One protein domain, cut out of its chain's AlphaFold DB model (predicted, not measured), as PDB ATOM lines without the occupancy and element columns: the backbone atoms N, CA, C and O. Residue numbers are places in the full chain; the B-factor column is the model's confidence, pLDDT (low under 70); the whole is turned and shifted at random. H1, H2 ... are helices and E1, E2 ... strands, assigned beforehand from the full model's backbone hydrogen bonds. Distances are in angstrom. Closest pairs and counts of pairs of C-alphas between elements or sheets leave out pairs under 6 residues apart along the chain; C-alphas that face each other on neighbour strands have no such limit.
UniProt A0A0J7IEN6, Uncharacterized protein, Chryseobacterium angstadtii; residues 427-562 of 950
ATOM      1  N   PRO A 427      18.931 -25.457  59.912       76.25
ATOM      2  CA  PRO A 427      17.812 -24.514  59.964       76.25
ATOM      3  C   PRO A 427      17.298 -24.117  58.569       76.25
ATOM      4  O   PRO A 427      16.092 -23.973  58.380       76.25
ATOM      5  N   CYS A 428      18.185 -24.013  57.569       81.00
ATOM      6  CA  CYS A 428      17.781 -23.870  56.171       81.00
ATOM      7  C   CYS A 428      17.333 -25.181  55.513       81.00
ATOM      8  O   CYS A 428      18.165 -26.020  55.156       81.00
ATOM      9  N   GLN A 429      16.021 -25.306  55.306       83.88
ATOM     10  CA  GLN A 429      15.354 -26.486  54.751       83.88
ATOM     11  C   GLN A 429      13.957 -26.156  54.191       83.88
ATOM     12  O   GLN A 429      13.497 -25.017  54.292       83.88
ATOM     13  N   TYR A 430      13.282 -27.161  53.629       87.88
ATOM     14  CA  TYR A 430      11.870 -27.130  53.227       87.88
ATOM     15  C   TYR A 430      11.192 -28.480  53.507       87.88
ATOM     16  O   TYR A 430      11.874 -29.493  53.671       87.88
ATOM     17  N   THR A 431       9.860 -28.512  53.580       87.38
ATOM     18  CA  THR A 431       9.099 -29.720  53.970       87.38
ATOM     19  C   THR A 431       8.514 -30.475  52.781       87.38
ATOM     20  O   THR A 431       8.522 -31.708  52.764       87.38
ATOM     21  N   GLU A 432       8.036 -29.746  51.777       91.94
ATOM     22  CA  GLU A 432       7.297 -30.311  50.652       91.94
ATOM     23  C   GLU A 432       7.563 -29.525  49.364       91.94
ATOM     24  O   GLU A 432       7.761 -28.309  49.387       91.94
ATOM     25  N   VAL A 433       7.542 -30.230  48.232       93.19
ATOM     26  CA  VAL A 433       7.488 -29.637  46.893       93.19
ATOM     27  C   VAL A 433       6.199 -30.086  46.221       93.19
ATOM     28  O   VAL A 433       5.918 -31.283  46.125       93.19
ATOM     29  N   THR A 434       5.432 -29.125  45.715       94.69
ATOM     30  CA  THR A 434       4.175 -29.371  45.000       94.69
ATOM     31  C   THR A 434       4.238 -28.810  43.587       94.69
ATOM     32  O   THR A 434       4.833 -27.758  43.355       94.69
ATOM     33  N   GLY A 435       3.644 -29.528  42.641       94.06
ATOM     34  CA  GLY A 435       3.446 -29.101  41.264       94.06
ATOM     35  C   GLY A 435       1.972 -28.813  41.012       94.06
ATOM     36  O   GLY A 435       1.104 -29.534  41.494       94.06
ATOM     37  N   GLU A 436       1.686 -27.764  40.259       94.06
ATOM     38  CA  GLU A 436       0.350 -27.396  39.816       94.06
ATOM     39  C   GLU A 436       0.351 -27.247  38.295       94.06
ATOM     40  O   GLU A 436       1.205 -26.567  37.718       94.06
ATOM     41  N   TYR A 437      -0.583 -27.932  37.643       91.50
ATOM     42  CA  TYR A 437      -0.792 -27.879  36.202       91.50
ATOM     43  C   TYR A 437      -2.273 -28.109  35.902       91.50
ATOM     44  O   TYR A 437      -2.898 -28.999  36.473       91.50
ATOM     45  N   ASN A 438      -2.858 -27.284  35.029       85.06
ATOM     46  CA  ASN A 438      -4.272 -27.379  34.644       85.06
ATOM     47  C   ASN A 438      -5.248 -27.428  35.850       85.06
ATOM     48  O   ASN A 438      -6.185 -28.227  35.872       85.06
ATOM     49  N   ASN A 439      -4.997 -26.594  36.869       82.38
ATOM     50  CA  ASN A 439      -5.727 -26.524  38.147       82.38
ATOM     51  C   ASN A 439      -5.688 -27.806  39.004       82.38
ATOM     52  O   ASN A 439      -6.432 -27.918  39.978       82.38
ATOM     53  N   LYS A 440      -4.828 -28.775  38.672       85.44
ATOM     54  CA  LYS A 440      -4.561 -29.948  39.504       85.44
ATOM     55  C   LYS A 440      -3.266 -29.743  40.272       85.44
ATOM     56  O   LYS A 440      -2.236 -29.434  39.677       85.44
ATOM     57  N   LYS A 441      -3.318 -29.946  41.587       90.06
ATOM     58  CA  LYS A 441      -2.154 -29.892  42.475       90.06
ATOM     59  C   LYS A 441      -1.696 -31.309  42.811       90.06
ATOM     60  O   LYS A 441      -2.507 -32.131  43.221       90.06
ATOM     61  N   SER A 442      -0.403 -31.567  42.662       89.56
ATOM     62  CA  SER A 442       0.254 -32.840  42.960       89.56
ATOM     63  C   SER A 442       1.420 -32.626  43.917       89.56
ATOM     64  O   SER A 442       2.211 -31.697  43.747       89.56
ATOM     65  N   THR A 443       1.568 -33.502  44.906       91.19
ATOM     66  CA  THR A 443       2.753 -33.524  45.768       91.19
ATOM     67  C   THR A 443       3.864 -34.323  45.091       91.19
ATOM     68  O   THR A 443       3.671 -35.488  44.769       91.19
ATOM     69  N   LEU A 444       5.022 -33.695  44.867       90.69
ATOM     70  CA  LEU A 444       6.139 -34.270  44.100       90.69
ATOM     71  C   LEU A 444       7.244 -34.844  44.998       90.69
ATOM     72  O   LEU A 444       7.967 -35.775  44.614       90.69
ATOM     73  N   PHE A 445       7.399 -34.237  46.174       89.88
ATOM     74  CA  PHE A 445       8.375 -34.611  47.186       89.88
ATOM     75  C   PHE A 445       7.875 -34.219  48.572       89.88
ATOM     76  O   PHE A 445       7.504 -33.065  48.793       89.88
ATOM     77  N   GLN A 446       7.957 -35.153  49.510       87.31
ATOM     78  CA  GLN A 446       7.798 -34.919  50.940       87.31
ATOM     79  C   GLN A 446       9.050 -35.367  51.678       87.31
ATOM     80  O   GLN A 446       9.494 -36.503  51.549       87.31
ATOM     81  N   ARG A 447       9.584 -34.485  52.520       82.19
ATOM     82  CA  ARG A 447      10.854 -34.658  53.235       82.19
ATOM     83  C   ARG A 447      11.043 -36.030  53.899       82.19
ATOM     84  O   ARG A 447      12.063 -36.672  53.676       82.19
ATOM     85  N   ILE A 448      10.056 -36.469  54.687       75.38
ATOM     86  CA  ILE A 448      10.121 -37.722  55.463       75.38
ATOM     87  C   ILE A 448       9.881 -38.941  54.560       75.38
ATOM     88  O   ILE A 448      10.610 -39.927  54.643       75.38
ATOM     89  N   LYS A 449       8.881 -38.867  53.672       75.38
ATOM     90  CA  LYS A 449       8.486 -39.975  52.789       75.38
ATOM     91  C   LYS A 449       9.533 -40.252  51.705       75.38
ATOM     92  O   LYS A 449       9.878 -41.401  51.453       75.38
ATOM     93  N   ASP A 450      10.075 -39.193  51.110       77.19
ATOM     94  CA  ASP A 450      10.903 -39.233  49.902       77.19
ATOM     95  C   ASP A 450      12.380 -38.913  50.176       77.19
ATOM     96  O   ASP A 450      13.130 -38.585  49.254       77.19
ATOM     97  N   LYS A 451      12.838 -39.024  51.431       71.12
ATOM     98  CA  LYS A 451      14.221 -38.732  51.863       71.12
ATOM     99  C   LYS A 451      15.287 -39.281  50.900       71.12
ATOM    100  O   LYS A 451      16.193 -38.558  50.474       71.12
ATOM    101  N   TYR A 452      15.134 -40.546  50.504       71.75
ATOM    102  CA  TYR A 452      16.072 -41.277  49.642       71.75
ATOM    103  C   TYR A 452      15.830 -41.095  48.134       71.75
ATOM    104  O   TYR A 452      16.568 -41.653  47.323       71.75
ATOM    105  N   LYS A 453      14.816 -40.320  47.730       78.38
ATOM    106  CA  LYS A 453      14.536 -40.022  46.322       78.38
ATOM    107  C   LYS A 453      15.611 -39.070  45.799       78.38
ATOM    108  O   LYS A 453      15.700 -37.932  46.253       78.38
ATOM    109  N   ASN A 454      16.476 -39.536  44.900       80.62
ATOM    110  CA  ASN A 454      17.608 -38.736  44.411       80.62
ATOM    111  C   ASN A 454      17.174 -37.627  43.447       80.62
ATOM    112  O   ASN A 454      17.732 -36.535  43.497       80.62
ATOM    113  N   GLU A 455      16.164 -37.893  42.620       83.75
ATOM    114  CA  GLU A 455      15.642 -36.961  41.622       83.75
ATOM    115  C   GLU A 455      14.118 -36.901  41.703       83.75
ATOM    116  O   GLU A 455      13.446 -37.907  41.945       83.75
ATOM    117  N   ILE A 456      13.569 -35.706  41.518       90.44
ATOM    118  CA  ILE A 456      12.129 -35.475  41.485       90.44
ATOM    119  C   ILE A 456      11.728 -35.351  40.015       90.44
ATOM    120  O   ILE A 456      12.352 -34.616  39.253       90.44
ATOM    121  N   HIS A 457      10.675 -36.053  39.610       90.56
ATOM    122  CA  HIS A 457      10.076 -35.886  38.290       90.56
ATOM    123  C   HIS A 457       8.686 -35.293  38.467       90.56
ATOM    124  O   HIS A 457       7.961 -35.684  39.381       90.56
ATOM    125  N   TYR A 458       8.333 -34.356  37.595       93.94
ATOM    126  CA  TYR A 458       6.963 -33.893  37.452       93.94
ATOM    127  C   TYR A 458       6.531 -34.091  36.010       93.94
ATOM    128  O   TYR A 458       6.949 -33.350  35.121       93.94
ATOM    129  N   ARG A 459       5.747 -35.139  35.772       92.62
ATOM    130  CA  ARG A 459       5.321 -35.544  34.437       92.62
ATOM    131  C   ARG A 459       3.940 -34.962  34.154       92.62
ATOM    132  O   ARG A 459       3.012 -35.192  34.922       92.62
ATOM    133  N   VAL A 460       3.813 -34.209  33.063       93.06
ATOM    134  CA  VAL A 460       2.549 -33.584  32.633       93.06
ATOM    135  C   VAL A 460       2.274 -33.856  31.157       93.06
ATOM    136  O   VAL A 460       3.204 -33.986  30.358       93.06
ATOM    137  N   VAL A 461       0.997 -33.933  30.776       91.62
ATOM    138  CA  VAL A 461       0.581 -34.099  29.371       91.62
ATOM    139  C   VAL A 461       0.144 -32.746  28.811       91.62
ATOM    140  O   VAL A 461      -0.724 -32.079  29.380       91.62
ATOM    141  N   SER A 462       0.728 -32.313  27.692       92.38
ATOM    142  CA  SER A 462       0.402 -31.019  27.075       92.38
ATOM    143  C   SER A 462       0.139 -31.109  25.574       92.38
ATOM    144  O   SER A 462       0.505 -32.077  24.907       92.38
ATOM    145  N   ASN A 463      -0.536 -30.078  25.070       91.56
ATOM    146  CA  ASN A 463      -0.871 -29.877  23.668       91.56
ATOM    147  C   ASN A 463      -0.175 -28.602  23.137       91.56
ATOM    148  O   ASN A 463       0.673 -28.025  23.818       91.56
ATOM    149  N   GLU A 464      -0.522 -28.137  21.935       90.31
ATOM    150  CA  GLU A 464       0.079 -26.925  21.341       90.31
ATOM    151  C   GLU A 464      -0.259 -25.628  22.094       90.31
ATOM    152  O   GLU A 464       0.384 -24.599  21.876       90.31
ATOM    153  N   LYS A 465      -1.266 -25.646  22.976       90.56
ATOM    154  CA  LYS A 465      -1.657 -24.479  23.764       90.56
ATOM    155  C   LYS A 465      -0.755 -24.360  24.983       90.56
ATOM    156  O   LYS A 465      -0.630 -25.285  25.782       90.56
ATOM    157  N   GLU A 466      -0.202 -23.170  25.158       90.81
ATOM    158  CA  GLU A 466       0.589 -22.831  26.333       90.81
ATOM    159  C   GLU A 466      -0.257 -22.887  27.599       90.81
ATOM    160  O   GLU A 466      -1.274 -22.203  27.722       90.81
ATOM    161  N   LYS A 467       0.199 -23.699  28.551       91.81
ATOM    162  CA  LYS A 467      -0.418 -23.858  29.863       91.81
ATOM    163  C   LYS A 467       0.630 -23.607  30.947       91.81
ATOM    164  O   LYS A 467       1.763 -24.076  30.804       91.81
ATOM    165  N   PRO A 468       0.289 -22.871  32.018       92.88
ATOM    166  CA  PRO A 468       1.229 -22.599  33.091       92.88
ATOM    167  C   PRO A 468       1.480 -23.864  33.915       92.88
ATOM    168  O   PRO A 468       0.548 -24.567  34.308       92.88
ATOM    169  N   VAL A 469       2.750 -24.116  34.201       95.19
ATOM    170  CA  VAL A 469       3.211 -25.027  35.244       95.19
ATOM    171  C   VAL A 469       3.711 -24.170  36.395       95.19
ATOM    172  O   VAL A 469       4.515 -23.262  36.178       95.19
ATOM    173  N   LYS A 470       3.251 -24.455  37.613       95.69
ATOM    174  CA  LYS A 470       3.757 -23.831  38.837       95.69
ATOM    175  C   LYS A 470       4.330 -24.901  39.754       95.69
ATOM    176  O   LYS A 470       3.678 -25.898  40.026       95.69
ATOM    177  N   VAL A 471       5.537 -24.687  40.256       95.94
ATOM    178  CA  VAL A 471       6.153 -25.523  41.289       95.94
ATOM    179  C   VAL A 471       6.342 -24.664  42.527       95.94
ATOM    180  O   VAL A 471       6.893 -23.571  42.433       95.94
ATOM    181  N   THR A 472       5.877 -25.145  43.676       94.19
ATOM    182  CA  THR A 472       5.922 -24.424  44.955       94.19
ATOM    183  C   THR A 472       6.646 -25.254  46.008       94.19
ATOM    184  O   THR A 472       6.371 -26.444  46.164       94.19
ATOM    185  N   ILE A 473       7.544 -24.607  46.746       92.25
ATOM    186  CA  ILE A 473       8.237 -25.123  47.923       92.25
ATOM    187  C   ILE A 473       7.493 -24.635  49.175       92.25
ATOM    188  O   ILE A 473       7.308 -23.428  49.378       92.25
ATOM    189  N   THR A 474       7.095 -25.575  50.024       90.62
ATOM    190  CA  THR A 474       6.393 -25.319  51.289       90.62
ATOM    191  C   THR A 474       7.387 -25.241  52.454       90.62
ATOM    192  O   THR A 474       8.384 -25.968  52.481       90.62
ATOM    193  N   ASP A 475       7.121 -24.347  53.413       85.81
ATOM    194  CA  ASP A 475       7.931 -24.103  54.621       85.81
ATOM    195  C   ASP A 475       9.426 -23.866  54.357       85.81
ATOM    196  O   ASP A 475      10.286 -24.323  55.113       85.81
ATOM    197  N   LEU A 476       9.753 -23.152  53.276       86.31
ATOM    198  CA  LEU A 476      11.130 -22.770  52.986       86.31
ATOM    199  C   LEU A 476      11.652 -21.809  54.065       86.31
ATOM    200  O   LEU A 476      11.324 -20.620  54.069       86.31
ATOM    201  N   LYS A 477      12.516 -22.313  54.946       81.75
ATOM    202  CA  LYS A 477      13.239 -21.517  55.942       81.75
ATOM    203  C   LYS A 477      14.645 -21.257  55.404       81.75
ATOM    204  O   LYS A 477      15.366 -22.192  55.076       81.75
ATOM    205  N   THR A 478      15.039 -19.994  55.256       77.44
ATOM    206  CA  THR A 478      16.375 -19.594  54.749       77.44
ATOM    207  C   THR A 478      17.042 -18.517  55.595       77.44
ATOM    208  O   THR A 478      18.241 -18.289  55.445       77.44
ATOM    209  N   ASP A 479      16.280 -17.881  56.483       69.31
ATOM    210  CA  ASP A 479      16.667 -16.659  57.197       69.31
ATOM    211  C   ASP A 479      17.815 -16.906  58.191       69.31
ATOM    212  O   ASP A 479      18.627 -16.029  58.458       69.31
ATOM    213  N   ASP A 480      17.960 -18.140  58.675       62.66
ATOM    214  CA  ASP A 480      19.039 -18.532  59.588       62.66
ATOM    215  C   ASP A 480      20.376 -18.827  58.884       62.66
ATOM    216  O   ASP A 480      21.386 -19.052  59.545       62.66
ATOM    217  N   CYS A 481      20.405 -18.842  57.547       64.69
ATOM    218  CA  CYS A 481      21.620 -19.007  56.731       64.69
ATOM    219  C   CYS A 481      22.149 -17.681  56.194       64.69
ATOM    220  O   CYS A 481      22.703 -17.603  55.095       64.69
ATOM    221  N   MET A 482      21.967 -16.625  56.978       53.53
ATOM    222  CA  MET A 482      22.611 -15.352  56.732       53.53
ATOM    223  C   MET A 482      24.082 -15.458  57.122       53.53
ATOM    224  O   MET A 482      24.453 -15.368  58.289       53.53
ATOM    225  N   PHE A 483      24.940 -15.659  56.124       56.25
ATOM    226  CA  PHE A 483      26.363 -15.398  56.277       56.25
ATOM    227  C   PHE A 483      26.530 -13.877  56.357       56.25
ATOM    228  O   PHE A 483      26.469 -13.216  55.318       56.25
ATOM    229  N   GLU A 484      26.674 -13.325  57.567       47.75
ATOM    230  CA  GLU A 484      26.861 -11.876  57.787       47.75
ATOM    231  C   GLU A 484      28.001 -11.317  56.916       47.75
ATOM    232  O   GLU A 484      27.875 -10.236  56.347       47.75
ATOM    233  N   ASP A 485      29.049 -12.119  56.703       52.44
ATOM    234  CA  ASP A 485      30.233 -11.739  55.927       52.44
ATOM    235  C   ASP A 485      30.140 -12.039  54.415       52.44
ATOM    236  O   ASP A 485      31.040 -11.650  53.668       52.44
ATOM    237  N   LYS A 486      29.111 -12.771  53.944       60.78
ATOM    238  CA  LYS A 486      28.969 -13.205  52.530       60.78
ATOM    239  C   LYS A 486      27.514 -13.191  52.028       60.78
ATOM    240  O   LYS A 486      26.927 -14.259  51.810       60.78
ATOM    241  N   PRO A 487      26.917 -12.003  51.809       59.00
ATOM    242  CA  PRO A 487      25.535 -11.853  51.338       59.00
ATOM    243  C   PRO A 487      25.218 -12.578  50.026       59.00
ATOM    244  O   PRO A 487      24.109 -13.064  49.812       59.00
ATOM    245  N   GLU A 488      26.204 -12.717  49.143       57.84
ATOM    246  CA  GLU A 488      26.100 -13.449  47.882       57.84
ATOM    247  C   GLU A 488      25.871 -14.961  48.053       57.84
ATOM    248  O   GLU A 488      25.452 -15.635  47.105       57.84
ATOM    249  N   LEU A 489      26.130 -15.514  49.241       59.44
ATOM    250  CA  LEU A 489      25.874 -16.914  49.585       59.44
ATOM    251  C   LEU A 489      24.506 -17.129  50.243       59.44
ATOM    252  O   LEU A 489      24.163 -18.270  50.545       59.44
ATOM    253  N   TRP A 490      23.708 -16.077  50.445       64.75
ATOM    254  CA  TRP A 490      22.383 -16.216  51.046       64.75
ATOM    255  C   TRP A 490      21.460 -17.071  50.169       64.75
ATOM    256  O   TRP A 490      21.314 -16.853  48.962       64.75
ATOM    257  N   HIS A 491      20.805 -18.051  50.794       66.12
ATOM    258  CA  HIS A 491      19.914 -18.988  50.106       66.12
ATOM    259  C   HIS A 491      18.534 -18.412  49.761       66.12
ATOM    260  O   HIS A 491      17.847 -18.983  48.915       66.12
ATOM    261  N   GLU A 492      18.150 -17.259  50.318       62.59
ATOM    262  CA  GLU A 492      16.825 -16.640  50.124       62.59
ATOM    263  C   GLU A 492      16.472 -16.372  48.642       62.59
ATOM    264  O   GLU A 492      15.302 -16.341  48.278       62.59
ATOM    265  N   LYS A 493      17.474 -16.241  47.758       62.94
ATOM    266  CA  LYS A 493      17.292 -16.061  46.300       62.94
ATOM    267  C   LYS A 493      17.849 -17.208  45.448       62.94
ATOM    268  O   LYS A 493      17.993 -17.061  44.238       62.94
ATOM    269  N   LYS A 494      18.226 -18.326  46.075       71.06
ATOM    270  CA  LYS A 494      18.861 -19.488  45.422       71.06
ATOM    271  C   LYS A 494      18.130 -20.804  45.685       71.06
ATOM    272  O   LYS A 494      18.618 -21.851  45.267       71.06
ATOM    273  N   ALA A 495      16.973 -20.765  46.347       82.56
ATOM    274  CA  ALA A 495      16.206 -21.974  46.621       82.56
ATOM    275  C   ALA A 495      15.669 -22.643  45.351       82.56
ATOM    276  O   ALA A 495      15.545 -23.863  45.296       82.56
ATOM    277  N   VAL A 496      15.416 -21.846  44.311       88.44
ATOM    278  CA  VAL A 496      15.092 -22.321  42.969       88.44
ATOM    279  C   VAL A 496      16.106 -21.742  41.992       88.44
ATOM    280  O   VAL A 496      16.270 -20.527  41.903       88.44
ATOM    281  N   THR A 497      16.803 -22.606  41.257       88.62
ATOM    282  CA  THR A 497      17.753 -22.179  40.221       88.62
ATOM    283  C   THR A 497      17.552 -22.961  38.931       88.62
ATOM    284  O   THR A 497      17.222 -24.146  38.935       88.62
ATOM    285  N   VAL A 498      17.763 -22.286  37.802       90.81
ATOM    286  CA  VAL A 498      17.725 -22.879  36.460       90.81
ATOM    287  C   VAL A 498      19.006 -22.497  35.722       90.81
ATOM    288  O   VAL A 498      19.453 -21.354  35.800       90.81
ATOM    289  N   LYS A 499      19.630 -23.455  35.026       87.00
ATOM    290  CA  LYS A 499      20.905 -23.217  34.319       87.00
ATOM    291  C   LYS A 499      20.733 -22.434  33.017       87.00
ATOM    292  O   LYS A 499      21.605 -21.648  32.670       87.00
ATOM    293  N   ASP A 500      19.632 -22.663  32.306       88.94
ATOM    294  CA  ASP A 500      19.343 -22.047  31.008       88.94
ATOM    295  C   ASP A 500      17.937 -21.419  31.018       88.94
ATOM    296  O   ASP A 500      16.977 -22.050  30.566       88.94
ATOM    297  N   PRO A 501      17.788 -20.194  31.567       89.19
ATOM    298  CA  PRO A 501      16.498 -19.508  31.660       89.19
ATOM    299  C   PRO A 501      15.813 -19.305  30.302       89.19
ATOM    300  O   PRO A 501      14.592 -19.219  30.245       89.19
ATOM    301  N   SER A 502      16.580 -19.255  29.205       88.94
ATOM    302  CA  SER A 502      16.054 -18.989  27.861       88.94
ATOM    303  C   SER A 502      15.129 -20.094  27.333       88.94
ATOM    304  O   SER A 502      14.286 -19.831  26.478       88.94
ATOM    305  N   ARG A 503      15.230 -21.313  27.888       88.69
ATOM    306  CA  ARG A 503      14.347 -22.448  27.561       88.69
ATOM    307  C   ARG A 503      12.932 -22.301  28.115       88.69
ATOM    308  O   ARG A 503      12.032 -23.009  27.671       88.69
ATOM    309  N   TYR A 504      12.734 -21.423  29.094       93.19
ATOM    310  CA  TYR A 504      11.496 -21.314  29.855       93.19
ATOM    311  C   TYR A 504      10.691 -20.109  29.378       93.19
ATOM    312  O   TYR A 504      11.053 -18.954  29.616       93.19
ATOM    313  N   LYS A 505       9.564 -20.361  28.716       92.56
ATOM    314  CA  LYS A 505       8.687 -19.284  28.258       92.56
ATOM    315  C   LYS A 505       7.877 -18.720  29.426       92.56
ATOM    316  O   LYS A 505       7.269 -19.476  30.175       92.56
ATOM    317  N   GLY A 506       7.844 -17.393  29.572       91.81
ATOM    318  CA  GLY A 506       7.086 -16.735  30.647       91.81
ATOM    319  C   GLY A 506       7.613 -17.041  32.054       91.81
ATOM    320  O   GLY A 506       6.846 -17.011  33.011       91.81
ATOM    321  N   LEU A 507       8.906 -17.372  32.169       94.94
ATOM    322  CA  LEU A 507       9.540 -17.764  33.422       94.94
ATOM    323  C   LEU A 507       9.419 -16.676  34.494       94.94
ATOM    324  O   LEU A 507       9.908 -15.561  34.321       94.94
ATOM    325  N   THR A 508       8.854 -17.050  35.634       93.31
ATOM    326  CA  THR A 508       8.860 -16.277  36.874       93.31
ATOM    327  C   THR A 508       9.492 -17.137  37.960       93.31
ATOM    328  O   THR A 508       9.073 -18.272  38.170       93.31
ATOM    329  N   ILE A 509      10.513 -16.617  38.641       90.94
ATOM    330  CA  ILE A 509      11.147 -17.279  39.788       90.94
ATOM    331  C   ILE A 509      10.880 -16.408  41.012       90.94
ATOM    332  O   ILE A 509      11.381 -15.284  41.095       90.94
ATOM    333  N   GLY A 510      10.058 -16.913  41.924       86.38
ATOM    334  CA  GLY A 510       9.819 -16.316  43.228       86.38
ATOM    335  C   GLY A 510      10.831 -16.788  44.270       86.38
ATOM    336  O   GLY A 510      11.820 -17.457  43.971       86.38
ATOM    337  N   ARG A 511      10.573 -16.443  45.537       83.62
ATOM    338  CA  ARG A 511      11.394 -16.892  46.677       83.62
ATOM    339  C   ARG A 511      11.288 -18.405  46.885       83.62
ATOM    340  O   ARG A 511      12.287 -19.070  47.135       83.62
ATOM    341  N   ASN A 512      10.069 -18.929  46.814       89.19
ATOM    342  CA  ASN A 512       9.733 -20.322  47.096       89.19
ATOM    343  C   ASN A 512       8.934 -20.977  45.963       89.19
ATOM    344  O   ASN A 512       8.410 -22.069  46.149       89.19
ATOM    345  N   ASP A 513       8.811 -20.332  44.807       91.88
ATOM    346  CA  ASP A 513       8.106 -20.892  43.665       91.88
ATOM    347  C   ASP A 513       8.790 -20.567  42.336       91.88
ATOM    348  O   ASP A 513       9.657 -19.698  42.226       91.88
ATOM    349  N   ILE A 514       8.424 -21.336  41.321       94.56
ATOM    350  CA  ILE A 514       8.794 -21.112  39.929       94.56
ATOM    351  C   ILE A 514       7.575 -21.400  39.066       94.56
ATOM    352  O   ILE A 514       6.879 -22.397  39.271       94.56
ATOM    353  N   SER A 515       7.312 -20.536  38.093       95.00
ATOM    354  CA  SER A 515       6.262 -20.744  37.106       95.00
ATOM    355  C   SER A 515       6.747 -20.434  35.699       95.00
ATOM    356  O   SER A 515       7.578 -19.553  35.484       95.00
ATOM    357  N   PHE A 516       6.266 -21.203  34.731       95.94
ATOM    358  CA  PHE A 516       6.557 -21.020  33.311       95.94
ATOM    359  C   PHE A 516       5.483 -21.715  32.478       95.94
ATOM    360  O   PHE A 516       4.764 -22.585  32.969       95.94
ATOM    361  N   SER A 517       5.368 -21.337  31.212       94.88
ATOM    362  CA  SER A 517       4.434 -21.963  30.282       94.88
ATOM    363  C   SER A 517       5.085 -23.138  29.570       94.88
ATOM    364  O   SER A 517       6.199 -23.025  29.055       94.88
ATOM    365  N   VAL A 518       4.349 -24.243  29.483       94.56
ATOM    366  CA  VAL A 518       4.710 -25.398  28.660       94.56
ATOM    367  C   VAL A 518       3.671 -25.615  27.572       94.56
ATOM    368  O   VAL A 518       2.471 -25.439  27.783       94.56
ATOM    369  N   ALA A 519       4.149 -26.023  26.407       93.00
ATOM    370  CA  ALA A 519       3.353 -26.520  25.300       93.00
ATOM    371  C   ALA A 519       4.149 -27.642  24.641       93.00
ATOM    372  O   ALA A 519       5.383 -27.636  24.673       93.00
ATOM    373  N   TYR A 520       3.448 -28.591  24.040       92.94
ATOM    374  CA  TYR A 520       4.060 -29.622  23.223       92.94
ATOM    375  C   TYR A 520       3.664 -29.372  21.756       92.94
ATOM    376  O   TYR A 520       2.479 -29.192  21.468       92.94
ATOM    377  N   PRO A 521       4.616 -29.287  20.810       90.81
ATOM    378  CA  PRO A 521       4.283 -29.100  19.402       90.81
ATOM    379  C   PRO A 521       3.624 -30.363  18.846       90.81
ATOM    380  O   PRO A 521       4.036 -31.473  19.174       90.81
ATOM    381  N   LYS A 522       2.620 -30.210  17.980       90.50
ATOM    382  CA  LYS A 522       1.968 -31.358  17.347       90.50
ATOM    383  C   LYS A 522       3.009 -32.241  16.633       90.50
ATOM    384  O   LYS A 522       3.730 -31.722  15.776       90.50
ATOM    385  N   PRO A 523       3.080 -33.552  16.940       89.38
ATOM    386  CA  PRO A 523       3.997 -34.464  16.263       89.38
ATOM    387  C   PRO A 523       3.723 -34.543  14.757       89.38
ATOM    388  O   PRO A 523       2.568 -34.516  14.320       89.38
ATOM    389  N   SER A 524       4.779 -34.682  13.956       88.56
ATOM    390  CA  SER A 524       4.650 -35.068  12.546       88.56
ATOM    391  C   SER A 524       4.178 -36.524  12.408       88.56
ATOM    392  O   SER A 524       4.297 -37.308  13.347       88.56
ATOM    393  N   HIS A 525       3.695 -36.918  11.223       83.69
ATOM    394  CA  HIS A 525       3.291 -38.307  10.939       83.69
ATOM    395  C   HIS A 525       4.372 -39.327  11.336       83.69
ATOM    396  O   HIS A 525       4.086 -40.305  12.018       83.69
ATOM    397  N   SER A 526       5.630 -39.074  10.956       83.06
ATOM    398  CA  SER A 526       6.751 -39.966  11.283       83.06
ATOM    399  C   SER A 526       6.979 -40.067  12.792       83.06
ATOM    400  O   SER A 526       7.154 -41.163  13.309       83.06
ATOM    401  N   GLU A 527       6.938 -38.940  13.506       85.38
ATOM    402  CA  GLU A 527       7.125 -38.917  14.960       85.38
ATOM    403  C   GLU A 527       5.972 -39.619  15.688       85.38
ATOM    404  O   GLU A 527       6.213 -40.361  16.636       85.38
ATOM    405  N   ALA A 528       4.730 -39.442  15.226       84.19
ATOM    406  CA  ALA A 528       3.574 -40.166  15.748       84.19
ATOM    407  C   ALA A 528       3.720 -41.687  15.549       84.19
ATOM    408  O   ALA A 528       3.415 -42.462  16.450       84.19
ATOM    409  N   LEU A 529       4.243 -42.142  14.407       78.75
ATOM    410  CA  LEU A 529       4.510 -43.569  14.199       78.75
ATOM    411  C   LEU A 529       5.597 -44.107  15.139       78.75
ATOM    412  O   LEU A 529       5.413 -45.173  15.728       78.75
ATOM    413  N   ASP A 530       6.688 -43.363  15.334       78.69
ATOM    414  CA  ASP A 530       7.780 -43.758  16.233       78.69
ATOM    415  C   ASP A 530       7.323 -43.824  17.705       78.69
ATOM    416  O   ASP A 530       7.706 -44.726  18.461       78.69
ATOM    417  N   MET A 531       6.447 -42.899  18.109       80.12
ATOM    418  CA  MET A 531       5.902 -42.803  19.467       80.12
ATOM    419  C   MET A 531       4.791 -43.823  19.764       80.12
ATOM    420  O   MET A 531       4.390 -43.959  20.918       80.12
ATOM    421  N   MET A 532       4.299 -44.567  18.770       75.12
ATOM    422  CA  MET A 532       3.141 -45.462  18.912       75.12
ATOM    423  C   MET A 532       3.348 -46.611  19.902       75.12
ATOM    424  O   MET A 532       2.395 -47.070  20.534       75.12
ATOM    425  N   SER A 533       4.591 -47.072  20.046       65.06
ATOM    426  CA  SER A 533       4.963 -48.094  21.033       65.06
ATOM    427  C   SER A 533       4.930 -47.588  22.476       65.06
ATOM    428  O   SER A 533       4.978 -48.405  23.388       65.06
ATOM    429  N   LEU A 534       4.869 -46.265  22.679       67.38
ATOM    430  CA  LEU A 534       4.977 -45.592  23.974       67.38
ATOM    431  C   LEU A 534       6.307 -45.826  24.728       67.38
ATOM    432  O   LEU A 534       6.497 -45.308  25.824       67.38
ATOM    433  N   GLU A 535       7.260 -46.562  24.145       61.47
ATOM    434  CA  GLU A 535       8.568 -46.844  24.757       61.47
ATOM    435  C   GLU A 535       9.639 -45.804  24.366       61.47
ATOM    436  O   GLU A 535      10.528 -45.510  25.160       61.47
ATOM    437  N   ASN A 536       9.541 -45.200  23.173       62.66
ATOM    438  CA  ASN A 536      10.579 -44.331  22.588       62.66
ATOM    439  C   ASN A 536      10.142 -42.866  22.433       62.66
ATOM    440  O   ASN A 536      10.336 -42.245  21.387       62.66
ATOM    441  N   ILE A 537       9.512 -42.297  23.457       74.50
ATOM    442  CA  ILE A 537       8.933 -40.957  23.337       74.50
ATOM    443  C   ILE A 537       9.940 -39.853  23.586       74.50
ATOM    444  O   ILE A 537      10.650 -39.816  24.590       74.50
ATOM    445  N   LYS A 538       9.919 -38.876  22.681       83.25
ATOM    446  CA  LYS A 538      10.645 -37.623  22.823       83.25
ATOM    447  C   LYS A 538       9.876 -36.682  23.752       83.25
ATOM    448  O   LYS A 538       8.981 -35.970  23.318       83.25
ATOM    449  N   LYS A 539      10.209 -36.675  25.036       89.44
ATOM    450  CA  LYS A 539       9.667 -35.710  26.008       89.44
ATOM    451  C   LYS A 539      10.427 -34.379  25.958       89.44
ATOM    452  O   LYS A 539      11.602 -34.349  25.588       89.44
ATOM    453  N   LEU A 540       9.763 -33.282  26.322       92.06
ATOM    454  CA  LEU A 540      10.437 -32.005  26.578       92.06
ATOM    455  C   LEU A 540      10.806 -31.938  28.060       92.06
ATOM    456  O   LEU A 540       9.954 -32.178  28.912       92.06
ATOM    457  N   GLU A 541      12.063 -31.622  28.363       93.12
ATOM    458  CA  GLU A 541      12.578 -31.590  29.734       93.12
ATOM    459  C   GLU A 541      12.952 -30.169  30.157       93.12
ATOM    460  O   GLU A 541      13.702 -29.465  29.472       93.12
ATOM    461  N   TYR A 542      12.471 -29.785  31.335       94.44
ATOM    462  CA  TYR A 542      12.753 -28.507  31.974       94.44
ATOM    463  C   TYR A 542      13.427 -28.767  33.334       94.44
ATOM    464  O   TYR A 542      12.733 -28.992  34.331       94.44
ATOM    465  N   PRO A 543      14.774 -28.811  33.375       94.38
ATOM    466  CA  PRO A 543      15.530 -29.129  34.582       94.38
ATOM    467  C   PRO A 543      15.631 -27.928  35.529       94.38
ATOM    468  O   PRO A 543      16.228 -26.893  35.206       94.38
ATOM    469  N   ILE A 544      15.109 -28.105  36.735       93.81
ATOM    470  CA  ILE A 544      15.063 -27.130  37.822       93.81
ATOM    471  C   ILE A 544      15.879 -27.686  38.985       93.81
ATOM    472  O   ILE A 544      15.766 -28.853  39.343       93.81
ATOM    473  N   GLN A 545      16.701 -26.857  39.613       91.50
ATOM    474  CA  GLN A 545      17.410 -27.236  40.825       91.50
ATOM    475  C   GLN A 545      16.714 -26.610  42.032       91.50
ATOM    476  O   GLN A 545      16.652 -25.383  42.143       91.50
ATOM    477  N   LEU A 546      16.224 -27.459  42.936       90.56
ATOM    478  CA  LEU A 546      15.636 -27.050  44.209       90.56
ATOM    479  C   LEU A 546      16.679 -27.242  45.313       90.56
ATOM    480  O   LEU A 546      17.270 -28.319  45.434       90.56
ATOM    481  N   GLY A 547      16.944 -26.196  46.090       84.81
ATOM    482  CA  GLY A 547      18.085 -26.144  46.997       84.81
ATOM    483  C   GLY A 547      17.786 -25.490  48.339       84.81
ATOM    484  O   GLY A 547      17.144 -24.454  48.441       84.81
ATOM    485  N   SER A 548      18.311 -26.098  49.387       85.00
ATOM    486  CA  SER A 548      18.490 -25.551  50.729       85.00
ATOM    487  C   SER A 548      19.774 -26.163  51.298       85.00
ATOM    488  O   SER A 548      20.327 -27.086  50.691       85.00
ATOM    489  N   CYS A 549      20.258 -25.693  52.451       79.56
ATOM    490  CA  CYS A 549      21.422 -26.324  53.085       79.56
ATOM    491  C   CYS A 549      21.159 -27.796  53.435       79.56
ATOM    492  O   CYS A 549      22.042 -28.629  53.261       79.56
ATOM    493  N   ALA A 550      19.949 -28.108  53.916       80.00
ATOM    494  CA  ALA A 550      19.552 -29.463  54.286       80.00
ATOM    495  C   ALA A 550      19.275 -30.358  53.072       80.00
ATOM    496  O   ALA A 550      19.657 -31.524  53.037       80.00
ATOM    497  N   ILE A 551      18.547 -29.823  52.089       85.25
ATOM    498  CA  ILE A 551      17.926 -30.613  51.027       85.25
ATOM    499  C   ILE A 551      18.214 -29.957  49.686       85.25
ATOM    500  O   ILE A 551      17.749 -28.853  49.404       85.25
ATOM    501  N   THR A 552      18.936 -30.676  48.832       87.50
ATOM    502  CA  THR A 552      19.184 -30.289  47.444       87.50
ATOM    503  C   THR A 552      18.721 -31.421  46.534       87.50
ATOM    504  O   THR A 552      19.249 -32.528  46.614       87.50
ATOM    505  N   LYS A 553      17.717 -31.156  45.689       88.12
ATOM    506  CA  LYS A 553      17.123 -32.146  44.781       88.12
ATOM    507  C   LYS A 553      16.947 -31.540  43.382       88.12
ATOM    508  O   LYS A 553      16.378 -30.450  43.264       88.12
ATOM    509  N   PRO A 554      17.428 -32.203  42.319       92.56
ATOM    510  CA  PRO A 554      17.042 -31.846  40.963       92.56
ATOM    511  C   PRO A 554      15.576 -32.237  40.728       92.56
ATOM    512  O   PRO A 554      15.130 -33.308  41.145       92.56
ATOM    513  N   LEU A 555      14.835 -31.354  40.066       93.94
ATOM    514  CA  LEU A 555      13.474 -31.557  39.593       93.94
ATOM    515  C   LEU A 555      13.464 -31.468  38.067       93.94
ATOM    516  O   LEU A 555      13.813 -30.431  37.509       93.94
ATOM    517  N   ASN A 556      12.999 -32.512  37.393       93.81
ATOM    518  CA  ASN A 556      12.753 -32.482  35.956       93.81
ATOM    519  C   ASN A 556      11.251 -32.393  35.702       93.81
ATOM    520  O   ASN A 556      10.515 -33.340  35.992       93.81
ATOM    521  N   VAL A 557      10.792 -31.264  35.154       94.75
ATOM    522  CA  VAL A 557       9.433 -31.187  34.602       94.75
ATOM    523  C   VAL A 557       9.476 -31.784  33.198       94.75
ATOM    524  O   VAL A 557      10.160 -31.266  32.315       94.75
ATOM    525  N   GLU A 558       8.787 -32.905  33.017       94.56
ATOM    526  CA  GLU A 558       8.749 -33.683  31.782       94.56
ATOM    527  C   GLU A 558       7.389 -33.505  31.113       94.56
ATOM    528  O   GLU A 558       6.356 -33.872  31.672       94.56
ATOM    529  N   VAL A 559       7.385 -32.959  29.901       93.62
ATOM    530  CA  VAL A 559       6.155 -32.708  29.146       93.62
ATOM    531  C   VAL A 559       6.008 -33.763  28.061       93.62
ATOM    532  O   VAL A 559       6.837 -33.859  27.149       93.62
ATOM    533  N   TYR A 560       4.940 -34.549  28.175       92.75
ATOM    534  CA  TYR A 560       4.554 -35.595  27.236       92.75
ATOM    535  C   TYR A 560       3.512 -35.063  26.239       92.75
ATOM    536  O   TYR A 560       2.694 -34.208  26.605       92.75
ATOM    537  N   PRO A 561       3.514 -35.555  24.987       92.12
ATOM    538  CA  PRO A 561       2.508 -35.175  24.004       92.12
ATOM    539  C   PRO A 561       1.126 -35.706  24.393       92.12
ATOM    540  O   PRO A 561       0.990 -36.867  24.780       92.12
ATOM    541  N   ALA A 562       0.085 -34.903  24.169       91.62
ATOM    542  CA  ALA A 562      -1.318 -35.325  24.215       91.62
ATOM    543  C   ALA A 562      -1.711 -36.212  23.010       91.62
ATOM    544  O   ALA A 562      -2.732 -35.984  22.360       91.62
TER     545      ALA A 562
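What this domain is: This is residues 427 to 562 of the 950 residues of an uncharacterized protein of Chryseobacterium angstadtii (UniProt A0A0J7IEN6). The domain is an elongated sandwich of two strongly twisted sheets, five-stranded E2 E1 E4 E6 E5 facing three-stranded E3 E8 E7, with their strands nearly aligned. The small helix H1 lies at one end and the loop of residues 479 to 493 at the other; that loop belongs to the long unnamed stretch 475 to 504, whose residues 496 to 497 pair with E7. The 136 printed residues hold eight named strands and one named helix, in the order E1 E2 E3 E4 E5 E6 H1 E7 E8; the larger sheet is antiparallel, the smaller mixed. The class is mostly strand, though under half of the residues are in named elements. The whole is only just compact, close to loose, with a radius of gyration of the C-alphas of 16.8 A and spans of 59 by 31 by 25 A.

How they stand to each other: E1, residues 432 to 437, and E2, residues 440 to 446, form a hairpin, with N 435 and O 442 2.8 A apart. E3, residues 456 to 462, is in the other sheet; the closest C-alphas of E2 and E3 are those of Leu 444 and Ile 456, 6.6 A apart. E4, residues 467 to 474, is antiparallel to E1, with N 436 and O 470 2.7 A apart. E5, residues 505 to 509, and E6, residues 513 to 518, form a hairpin, with N 508 and O 515 2.8 A apart. E6 is also antiparallel to E4, with N 469 and O 516 2.8 A apart. H1, residues 525 to 531, is on neither sheet, and its O i to N i+4 pairs are all within hydrogen-bond range. E7, residues 540 to 547, and E8, residues 552 to 561, form a hairpin, with N 544 and O 555 2.8 A apart. E8 is parallel to E3 at 20 degrees, with N 558 and O 458 2.8 A apart. The two sheets form a sandwich, two sheets face to face, with best planes 17 degrees apart and facing parts 9.4 A centre to centre.

Where its parts are: E1 begins at C-alpha 432, (7.297, -30.311, 50.652). From first to last C-alpha, E3 measures 19.1 A, E4 22.5 A, E7 22.6 A and E8, the longest strand, 29.2 A. H1 begins at C-alpha 525, (3.291, -38.307, 10.939), and E8 ends at C-alpha 561, (2.508, -35.175, 24.004).

The domain as a whole: The two C-alphas farthest apart, those of Asp 485 and His 525, are 58.8 A apart. The printed part has no cut. The link E4 to E5, 30 residues, is long. Mean pLDDT of the printed part is 84.4; residues 479 to 493 and 533 to 536 are under 70.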